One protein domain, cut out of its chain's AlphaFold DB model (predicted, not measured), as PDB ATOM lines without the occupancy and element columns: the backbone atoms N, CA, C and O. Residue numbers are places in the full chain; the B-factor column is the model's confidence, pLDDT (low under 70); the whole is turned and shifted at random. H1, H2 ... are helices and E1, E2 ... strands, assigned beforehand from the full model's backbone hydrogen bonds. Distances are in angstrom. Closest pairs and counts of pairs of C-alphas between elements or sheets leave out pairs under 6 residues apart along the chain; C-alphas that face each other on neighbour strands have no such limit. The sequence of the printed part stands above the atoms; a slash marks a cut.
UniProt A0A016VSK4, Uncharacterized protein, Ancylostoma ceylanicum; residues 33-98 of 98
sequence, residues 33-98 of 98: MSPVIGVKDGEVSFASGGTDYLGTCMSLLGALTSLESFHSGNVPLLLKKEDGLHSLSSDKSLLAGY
ATOM      1  N   MET A  33     -24.748  10.465  53.243       90.25
ATOM      2  CA  MET A  33     -24.812  11.601  52.324       90.25
ATOM      3  C   MET A  33     -24.805  12.917  53.101       90.25
ATOM      4  O   MET A  33     -25.674  13.155  53.939       90.25
ATOM      5  N   SER A  34     -23.835  13.766  52.780       91.44
ATOM      6  CA  SER A  34     -23.588  15.041  53.453       91.44
ATOM      7  C   SER A  34     -23.522  16.190  52.438       91.44
ATOM      8  O   SER A  34     -22.444  16.733  52.217       91.44
ATOM      9  N   PRO A  35     -24.628  16.549  51.754       91.38
ATOM     10  CA  PRO A  35     -24.652  17.717  50.877       91.38
ATOM     11  C   PRO A  35     -24.590  19.012  51.700       91.38
ATOM     12  O   PRO A  35     -25.307  19.166  52.688       91.38
ATOM     13  N   VAL A  36     -23.748  19.952  51.280       92.19
ATOM     14  CA  VAL A  36     -23.486  21.223  51.964       92.19
ATOM     15  C   VAL A  36     -23.493  22.364  50.953       92.19
ATOM     16  O   VAL A  36     -22.837  22.299  49.914       92.19
ATOM     17  N   ILE A  37     -24.203  23.442  51.286       93.81
ATOM     18  CA  ILE A  37     -24.192  24.704  50.541       93.81
ATOM     19  C   ILE A  37     -23.721  25.793  51.501       93.81
ATOM     20  O   ILE A  37     -24.339  26.024  52.538       93.81
ATOM     21  N   GLY A  38     -22.616  26.448  51.158       92.75
ATOM     22  CA  GLY A  38     -22.110  27.617  51.862       92.75
ATOM     23  C   GLY A  38     -22.719  28.890  51.297       92.75
ATOM     24  O   GLY A  38     -22.706  29.094  50.084       92.75
ATOM     25  N   VAL A  39     -23.224  29.757  52.173       93.56
ATOM     26  CA  VAL A  39     -23.845  31.038  51.811       93.56
ATOM     27  C   VAL A  39     -23.082  32.170  52.488       93.56
ATOM     28  O   VAL A  39     -22.764  32.082  53.673       93.56
ATOM     29  N   LYS A  40     -22.800  33.234  51.738       90.00
ATOM     30  CA  LYS A  40     -22.160  34.459  52.215       90.00
ATOM     31  C   LYS A  40     -22.902  35.656  51.625       90.00
ATOM     32  O   LYS A  40     -23.209  35.652  50.442       90.00
ATOM     33  N   ASP A  41     -23.227  36.641  52.460       93.56
ATOM     34  CA  ASP A  41     -23.910  37.877  52.042       93.56
ATOM     35  C   ASP A  41     -25.234  37.636  51.281       93.56
ATOM     36  O   ASP A  41     -25.612  38.383  50.386       93.56
ATOM     37  N   GLY A  42     -25.956  36.569  51.646       93.12
ATOM     38  CA  GLY A  42     -27.213  36.175  50.997       93.12
ATOM     39  C   GLY A  42     -27.043  35.410  49.682       93.12
ATOM     40  O   GLY A  42     -28.038  34.962  49.112       93.12
ATOM     41  N   GLU A  43     -25.810  35.190  49.226       91.44
ATOM     42  CA  GLU A  43     -25.502  34.483  47.987       91.44
ATOM     43  C   GLU A  43     -24.785  33.152  48.236       91.44
ATOM     44  O   GLU A  43     -24.033  32.978  49.195       91.44
ATOM     45  N   VAL A  44     -25.007  32.181  47.348       91.38
ATOM     46  CA  VAL A  44     -24.279  30.905  47.381       91.38
ATOM     47  C   VAL A  44     -22.803  31.172  47.112       91.38
ATOM     48  O   VAL A  44     -22.460  31.659  46.047       91.38
ATOM     49  N   SER A  45     -21.922  30.815  48.039       91.00
ATOM     50  CA  SER A  45     -20.473  30.974  47.885       91.00
ATOM     51  C   SER A  45     -19.802  29.675  47.442       91.00
ATOM     52  O   SER A  45     -18.910  29.700  46.596       91.00
ATOM     53  N   PHE A  46     -20.251  28.530  47.959       91.00
ATOM     54  CA  PHE A  46     -19.733  27.225  47.555       91.00
ATOM     55  C   PHE A  46     -20.758  26.107  47.750       91.00
ATOM     56  O   PHE A  46     -21.725  26.249  48.498       91.00
ATOM     57  N   ALA A  47     -20.520  24.970  47.108       91.06
ATOM     58  CA  ALA A  47     -21.247  23.729  47.322       91.06
ATOM     59  C   ALA A  47     -20.265  22.557  47.407       91.06
ATOM     60  O   ALA A  47     -19.276  22.502  46.680       91.06
ATOM     61  N   SER A  48     -20.536  21.614  48.298       90.06
ATOM     62  CA  SER A  48     -19.761  20.385  48.450       90.06
ATOM     63  C   SER A  48     -20.685  19.261  48.895       90.06
ATOM     64  O   SER A  48     -21.780  19.508  49.398       90.06
ATOM     65  N   GLY A  49     -20.278  18.016  48.709       88.81
ATOM     66  CA  GLY A  49     -21.029  16.902  49.257       88.81
ATOM     67  C   GLY A  49     -20.504  15.557  48.818       88.81
ATOM     68  O   GLY A  49     -19.874  15.422  47.777       88.81
ATOM     69  N   GLY A  50     -20.790  14.548  49.627       87.38
ATOM     70  CA  GLY A  50     -20.388  13.178  49.361       87.38
ATOM     71  C   GLY A  50     -20.825  12.247  50.481       87.38
ATOM     72  O   GLY A  50     -21.642  12.612  51.332       87.38
ATOM     73  N   THR A  51     -20.279  11.037  50.472       88.31
ATOM     74  CA  THR A  51     -20.470  10.032  51.532       88.31
ATOM     75  C   THR A  51     -19.257   9.907  52.455       88.31
ATOM     76  O   THR A  51     -19.357   9.286  53.510       88.31
ATOM     77  N   ASP A  52     -18.118  10.504  52.088       88.38
ATOM     78  CA  ASP A  52     -16.935  10.614  52.943       88.38
ATOM     79  C   ASP A  52     -17.068  11.839  53.857       88.38
ATOM     80  O   ASP A  52     -16.848  12.983  53.448       88.38
ATOM     81  N   TYR A  53     -17.458  11.592  55.108       87.75
ATOM     82  CA  TYR A  53     -17.645  12.641  56.107       87.75
ATOM     83  C   TYR A  53     -16.362  13.448  56.351       87.75
ATOM     84  O   TYR A  53     -16.405  14.678  56.339       87.75
ATOM     85  N   LEU A  54     -15.216  12.778  56.525       88.81
ATOM     86  CA  LEU A  54     -13.949  13.462  56.794       88.81
ATOM     87  C   LEU A  54     -13.490  14.252  55.569       88.81
ATOM     88  O   LEU A  54     -13.112  15.416  55.705       88.81
ATOM     89  N   GLY A  55     -13.604  13.669  54.373       86.69
ATOM     90  CA  GLY A  55     -13.330  14.365  53.117       86.69
ATOM     91  C   GLY A  55     -14.210  15.605  52.920       86.69
ATOM     92  O   GLY A  55     -13.721  16.640  52.463       86.69
ATOM     93  N   THR A  56     -15.481  15.539  53.331       87.69
ATOM     94  CA  THR A  56     -16.423  16.671  53.263       87.69
ATOM     95  C   THR A  56     -16.051  17.761  54.266       87.69
ATOM     96  O   THR A  56     -16.017  18.936  53.908       87.69
ATOM     97  N   CYS A  57     -15.696  17.397  55.502       88.81
ATOM     98  CA  CYS A  57     -15.209  18.348  56.503       88.81
ATOM     99  C   CYS A  57     -13.927  19.062  56.054       88.81
ATOM    100  O   CYS A  57     -13.815  20.275  56.212       88.81
ATOM    101  N   MET A  58     -12.979  18.332  55.463       86.25
ATOM    102  CA  MET A  58     -11.738  18.908  54.937       86.25
ATOM    103  C   MET A  58     -11.999  19.844  53.754       86.25
ATOM    104  O   MET A  58     -11.437  20.936  53.695       86.25
ATOM    105  N   SER A  59     -12.896  19.449  52.847       84.25
ATOM    106  CA  SER A  59     -13.344  20.292  51.738       84.25
ATOM    107  C   SER A  59     -13.971  21.599  52.236       84.25
ATOM    108  O   SER A  59     -13.661  22.679  51.733       84.25
ATOM    109  N   LEU A  60     -14.834  21.516  53.250       88.38
ATOM    110  CA  LEU A  60     -15.462  22.677  53.873       88.38
ATOM    111  C   LEU A  60     -14.425  23.594  54.533       88.38
ATOM    112  O   LEU A  60     -14.486  24.809  54.367       88.38
ATOM    113  N   LEU A  61     -13.455  23.024  55.252       87.62
ATOM    114  CA  LEU A  61     -12.373  23.789  55.866       87.62
ATOM    115  C   LEU A  61     -11.567  24.556  54.809       87.62
ATOM    116  O   LEU A  61     -11.297  25.741  55.005       87.62
ATOM    117  N   GLY A  62     -11.240  23.920  53.679       82.75
ATOM    118  CA  GLY A  62     -10.582  24.576  52.547       82.75
ATOM    119  C   GLY A  62     -11.389  25.761  52.010       82.75
ATOM    120  O   GLY A  62     -10.845  26.853  51.852       82.75
ATOM    121  N   ALA A  63     -12.704  25.583  51.831       84.06
ATOM    122  CA  ALA A  63     -13.603  26.645  51.375       84.06
ATOM    123  C   ALA A  63     -13.678  27.833  52.351       84.06
ATOM    124  O   ALA A  63     -13.710  28.985  51.924       84.06
ATOM    125  N   LEU A  64     -13.693  27.565  53.659       86.50
ATOM    126  CA  LEU A  64     -13.801  28.596  54.698       86.50
ATOM    127  C   LEU A  64     -12.490  29.343  54.961       86.50
ATOM    128  O   LEU A  64     -12.516  30.480  55.424       86.50
ATOM    129  N   THR A  65     -11.348  28.705  54.707       84.50
ATOM    130  CA  THR A  65     -10.019  29.262  55.010       84.50
ATOM    131  C   THR A  65      -9.291  29.799  53.781       84.50
ATOM    132  O   THR A  65      -8.176  30.301  53.911       84.50
ATOM    133  N   SER A  66      -9.904  29.717  52.594       69.62
ATOM    134  CA  SER A  66      -9.290  30.080  51.309       69.62
ATOM    135  C   SER A  66      -7.966  29.358  51.032       69.62
ATOM    136  O   SER A  66      -7.136  29.847  50.264       69.62
ATOM    137  N   LEU A  67      -7.745  28.186  51.637       63.19
ATOM    138  CA  LEU A  67      -6.619  27.335  51.273       63.19
ATOM    139  C   LEU A  67      -6.952  26.607  49.968       63.19
ATOM    140  O   LEU A  67      -7.384  25.455  49.965       63.19
ATOM    141  N   GLU A  68      -6.689  27.275  48.844       57.00
ATOM    142  CA  GLU A  68      -6.773  26.697  47.492       57.00
ATOM    143  C   GLU A  68      -5.881  25.447  47.316       57.00
ATOM    144  O   GLU A  68      -6.029  24.695  46.357       57.00
ATOM    145  N   SER A  69      -4.966  25.187  48.256       54.69
ATOM    146  CA  SER A  69      -4.047  24.048  48.247       54.69
ATOM    147  C   SER A  69      -4.624  22.742  48.807       54.69
ATOM    148  O   SER A  69      -4.018  21.689  48.600       54.69
ATOM    149  N   PHE A  70      -5.782  22.750  49.477       56.72
ATOM    150  CA  PHE A  70      -6.357  21.524  50.041       56.72
ATOM    151  C   PHE A  70      -7.196  20.765  49.010       56.72
ATOM    152  O   PHE A  70      -8.406  20.942  48.889       56.72
ATOM    153  N   HIS A  71      -6.536  19.862  48.285       56.47
ATOM    154  CA  HIS A  71      -7.204  18.878  47.437       56.47
ATOM    155  C   HIS A  71      -7.777  17.754  48.311       56.47
ATOM    156  O   HIS A  71      -7.079  16.802  48.662       56.47
ATOM    157  N   SER A  72      -9.059  17.848  48.670       56.78
ATOM    158  CA  SER A  72      -9.819  16.691  49.156       56.78
ATOM    159  C   SER A  72     -10.087  15.782  47.957       56.78
ATOM    160  O   SER A  72     -11.042  15.987  47.216       56.78
ATOM    161  N   GLY A  73      -9.188  14.824  47.707       61.69
ATOM    162  CA  GLY A  73      -9.161  14.048  46.458       61.69
ATOM    163  C   GLY A  73     -10.452  13.293  46.111       61.69
ATOM    164  O   GLY A  73     -10.631  12.934  44.955       61.69
ATOM    165  N   ASN A  74     -11.359  13.093  47.074       71.38
ATOM    166  CA  ASN A  74     -12.558  12.267  46.903       71.38
ATOM    167  C   ASN A  74     -13.883  13.010  47.127       71.38
ATOM    168  O   ASN A  74     -14.940  12.390  47.014       71.38
ATOM    169  N   VAL A  75     -13.861  14.304  47.470       80.56
ATOM    170  CA  VAL A  75     -15.094  15.072  47.702       80.56
ATOM    171  C   VAL A  75     -15.112  16.317  46.819       80.56
ATOM    172  O   VAL A  75     -14.195  17.134  46.902       80.56
ATOM    173  N   PRO A  76     -16.142  16.491  45.973       84.44
ATOM    174  CA  PRO A  76     -16.240  17.660  45.120       84.44
ATOM    175  C   PRO A  76     -16.424  18.938  45.947       84.44
ATOM    176  O   PRO A  76     -17.212  18.984  46.897       84.44
ATOM    177  N   LEU A  77     -15.733  19.996  45.528       86.44
ATOM    178  CA  LEU A  77     -15.922  21.362  46.005       86.44
ATOM    179  C   LEU A  77     -16.127  22.278  44.805       86.44
ATOM    180  O   LEU A  77     -15.242  22.404  43.958       86.44
ATOM    181  N   LEU A  78     -17.287  22.919  44.753       88.44
ATOM    182  CA  LEU A  78     -17.640  23.927  43.768       88.44
ATOM    183  C   LEU A  78     -17.624  25.297  44.437       88.44
ATOM    184  O   LEU A  78     -18.353  25.508  45.402       88.44
ATOM    185  N   LEU A  79     -16.841  26.234  43.916       88.88
ATOM    186  CA  LEU A  79     -16.864  27.635  44.333       88.88
ATOM    187  C   LEU A  79     -17.651  28.464  43.320       88.88
ATOM    188  O   LEU A  79     -17.433  28.334  42.115       88.88
ATOM    189  N   LYS A  80     -18.530  29.349  43.795       88.88
ATOM    190  CA  LYS A  80     -19.145  30.378  42.955       88.88
ATOM    191  C   LYS A  80     -18.171  31.549  42.818       88.88
ATOM    192  O   LYS A  80     -17.778  32.154  43.813       88.88
ATOM    193  N   LYS A  81     -17.806  31.856  41.580       87.19
ATOM    194  CA  LYS A  81     -17.087  33.064  41.159       87.19
ATOM    195  C   LYS A  81     -17.988  33.877  40.220       87.19
ATOM    196  O   LYS A  81     -19.095  33.445  39.892       87.19
ATOM    197  N   GLU A  82     -17.535  35.058  39.809       87.75
ATOM    198  CA  GLU A  82     -18.310  35.974  38.954       87.75
ATOM    199  C   GLU A  82     -18.719  35.346  37.612       87.75
ATOM    200  O   GLU A  82     -19.824  35.571  37.124       87.75
ATOM    201  N   ASP A  83     -17.852  34.513  37.041       89.69
ATOM    202  CA  ASP A  83     -18.018  33.844  35.750       89.69
ATOM    203  C   ASP A  83     -18.705  32.468  35.844       89.69
ATOM    204  O   ASP A  83     -18.962  31.838  34.818       89.69
ATOM    205  N   GLY A  84     -19.038  31.998  37.053       87.88
ATOM    206  CA  GLY A  84     -19.791  30.759  37.254       87.88
ATOM    207  C   GLY A  84     -19.285  29.873  38.392       87.88
ATOM    208  O   GLY A  84     -18.736  30.342  39.387       87.88
ATOM    209  N   LEU A  85     -19.536  28.566  38.272       87.69
ATOM    210  CA  LEU A  85     -19.129  27.555  39.252       87.69
ATOM    211  C   LEU A  85     -17.821  26.889  38.825       87.69
ATOM    212  O   LEU A  85     -17.728  26.337  37.730       87.69
ATOM    213  N   HIS A  86     -16.840  26.881  39.723       86.38
ATOM    214  CA  HIS A  86     -15.520  26.302  39.493       86.38
ATOM    215  C   HIS A  86     -15.279  25.123  40.424       86.38
ATOM    216  O   HIS A  86     -15.400  25.258  41.640       86.38
ATOM    217  N   SER A  87     -14.911  23.978  39.852       83.00
ATOM    218  CA  SER A  87     -14.467  22.820  40.627       83.00
ATOM    219  C   SER A  87     -13.038  23.024  41.104       83.00
ATOM    220  O   SER A  87     -12.151  23.281  40.291       83.00
ATOM    221  N   LEU A  88     -12.812  22.843  42.401       76.56
ATOM    222  CA  LEU A  88     -11.472  22.700  42.971       76.56
ATOM    223  C   LEU A  88     -10.993  21.243  43.004       76.56
ATOM    224  O   LEU A  88      -9.832  20.992  43.309       76.56
ATOM    225  N   SER A  89     -11.858  20.277  42.679       72.88
ATOM    226  CA  SER A  89     -11.410  18.898  42.481       72.88
ATOM    227  C   SER A  89     -10.828  18.720  41.079       72.88
ATOM    228  O   SER A  89     -11.432  19.151  40.089       72.88
ATOM    229  N   SER A  90      -9.674  18.051  41.004       67.81
ATOM    230  CA  SER A  90      -9.043  17.610  39.756       67.81
ATOM    231  C   SER A  90      -9.815  16.468  39.088       67.81
ATOM    232  O   SER A  90      -9.766  16.326  37.863       67.81
ATOM    233  N   ASP A  91     -10.566  15.690  39.869       73.94
ATOM    234  CA  ASP A  91     -11.396  14.605  39.369       73.94
ATOM    235  C   ASP A  91     -12.821  15.091  39.066       73.94
ATOM    236  O   ASP A  91     -13.672  15.247  39.945       73.94
ATOM    237  N   LYS A  92     -13.091  15.311  37.775       70.50
ATOM    238  CA  LYS A  92     -14.412  15.724  37.279       70.50
ATOM    239  C   LYS A  92     -15.458  14.607  37.338       70.50
ATOM    240  O   LYS A  92     -16.644  14.910  37.224       70.50
ATOM    241  N   SER A  93     -15.057  13.345  37.522       73.50
ATOM    242  CA  SER A  93     -16.004  12.232  37.658       73.50
ATOM    243  C   SER A  93     -16.848  12.350  38.931       73.50
ATOM    244  O   SER A  93     -17.998  11.925  38.940       73.50
ATOM    245  N   LEU A  94     -16.336  13.045  39.954       70.88
ATOM    246  CA  LEU A  94     -17.049  13.334  41.202       70.88
ATOM    247  C   LEU A  94     -18.280  14.240  41.019       70.88
ATOM    248  O   LEU A  94     -19.112  14.329  41.918       70.88
ATOM    249  N   LEU A  95     -18.388  14.936  39.884       68.25
ATOM    250  CA  LEU A  95     -19.509  15.821  39.549       68.25
ATOM    251  C   LEU A  95     -20.516  15.173  38.592       68.25
ATOM    252  O   LEU A  95     -21.556  15.766  38.303       68.25
ATOM    253  N   ALA A  96     -20.217  13.978  38.083       61.47
ATOM    254  CA  ALA A  96     -21.136  13.228  37.246       61.47
ATOM    255  C   ALA A  96     -22.099  12.433  38.139       61.47
ATOM    256  O   ALA A  96     -21.690  11.545  38.885       61.47
ATOM    257  N   GLY A  97     -23.391  12.758  38.075       55.44
ATOM    258  CA  GLY A  97     -24.433  11.883  38.607       55.44
ATOM    259  C   GLY A  97     -24.597  10.656  37.706       55.44
ATOM    260  O   GLY A  97     -24.573  10.800  36.483       55.44
ATOM    261  N   TYR A  98     -24.754   9.475  38.307       44.12
ATOM    262  CA  TYR A  98     -25.236   8.270  37.621       44.12
ATOM    263  C   TYR A  98     -26.763   8.269  37.533       44.12
ATOM    264  O   TYR A  98     -27.403   8.654  38.542       44.12
TER     265      TYR A  98
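Overview. This is residues 33 to 98 of the 98 residues of an uncharacterized protein of Ancylostoma ceylanicum (UniProt A0A016VSK4). Two strand hairpins, E1-E2 and E3-E4, stand side by side as one twisted four-stranded sheet, with helix H1 packed over one face. A long loop leads from H1 back to E3, and the short helix H2 comes near the end of the printed part. The 66 printed residues hold E1, E2, H1, E3, E4 and H2 in that order; the sheet runs E1, E2, E3, E4, antiparallel throughout, and the class is mixed, helices and strands. The whole is compact, with a radius of gyration of the C-alphas of 11.1 A and spans of 29 by 23 by 23 A.

Along the chain. E1, residues 36 to 40, begins at C-alpha 36 (-23.486, 21.223, 51.964) and is 13.3 A long. E2, residues 43 to 48, measures 15.2 A. H1, residues 53 to 65, measures 18.3 A. E3 is residues 77 to 81 and E4 residues 84 to 87. H2, residues 92 to 95, ends at C-alpha 95 (-19.509, 15.821, 39.549).

Arrangement. In the hairpin E1 and E2, N 38 and O 46 are 2.8 A apart. E2 and E3 have N 78 and O 47 at 2.8 A. In the hairpin E3 and E4, N 79 and O 86 are 2.9 A apart. H1 makes two layers with the sheet, a helix on one face, at a height of 8.8 A over the sheet. It lies over E2, only just along the strands at 28 degrees on the local plane. H1 touches E3, the closest C-alphas being those of Ser 59 and Leu 77, 6.4 A apart. H2 only grazes the sheet, with residues 94 to 95, and is apart from H1. Every O i to N i+4 pair of H1 is within hydrogen-bond range; H2 is too short for one.

Size, cuts and confidence. The C-alphas farthest apart, of Asp 41 and Tyr 98, are 33.0 A apart. The printed part has no cut. The link from H1 to E3, 11 residues, is long. Confidence is under 70 at residues 66 to 73, 90 and 95 to 98.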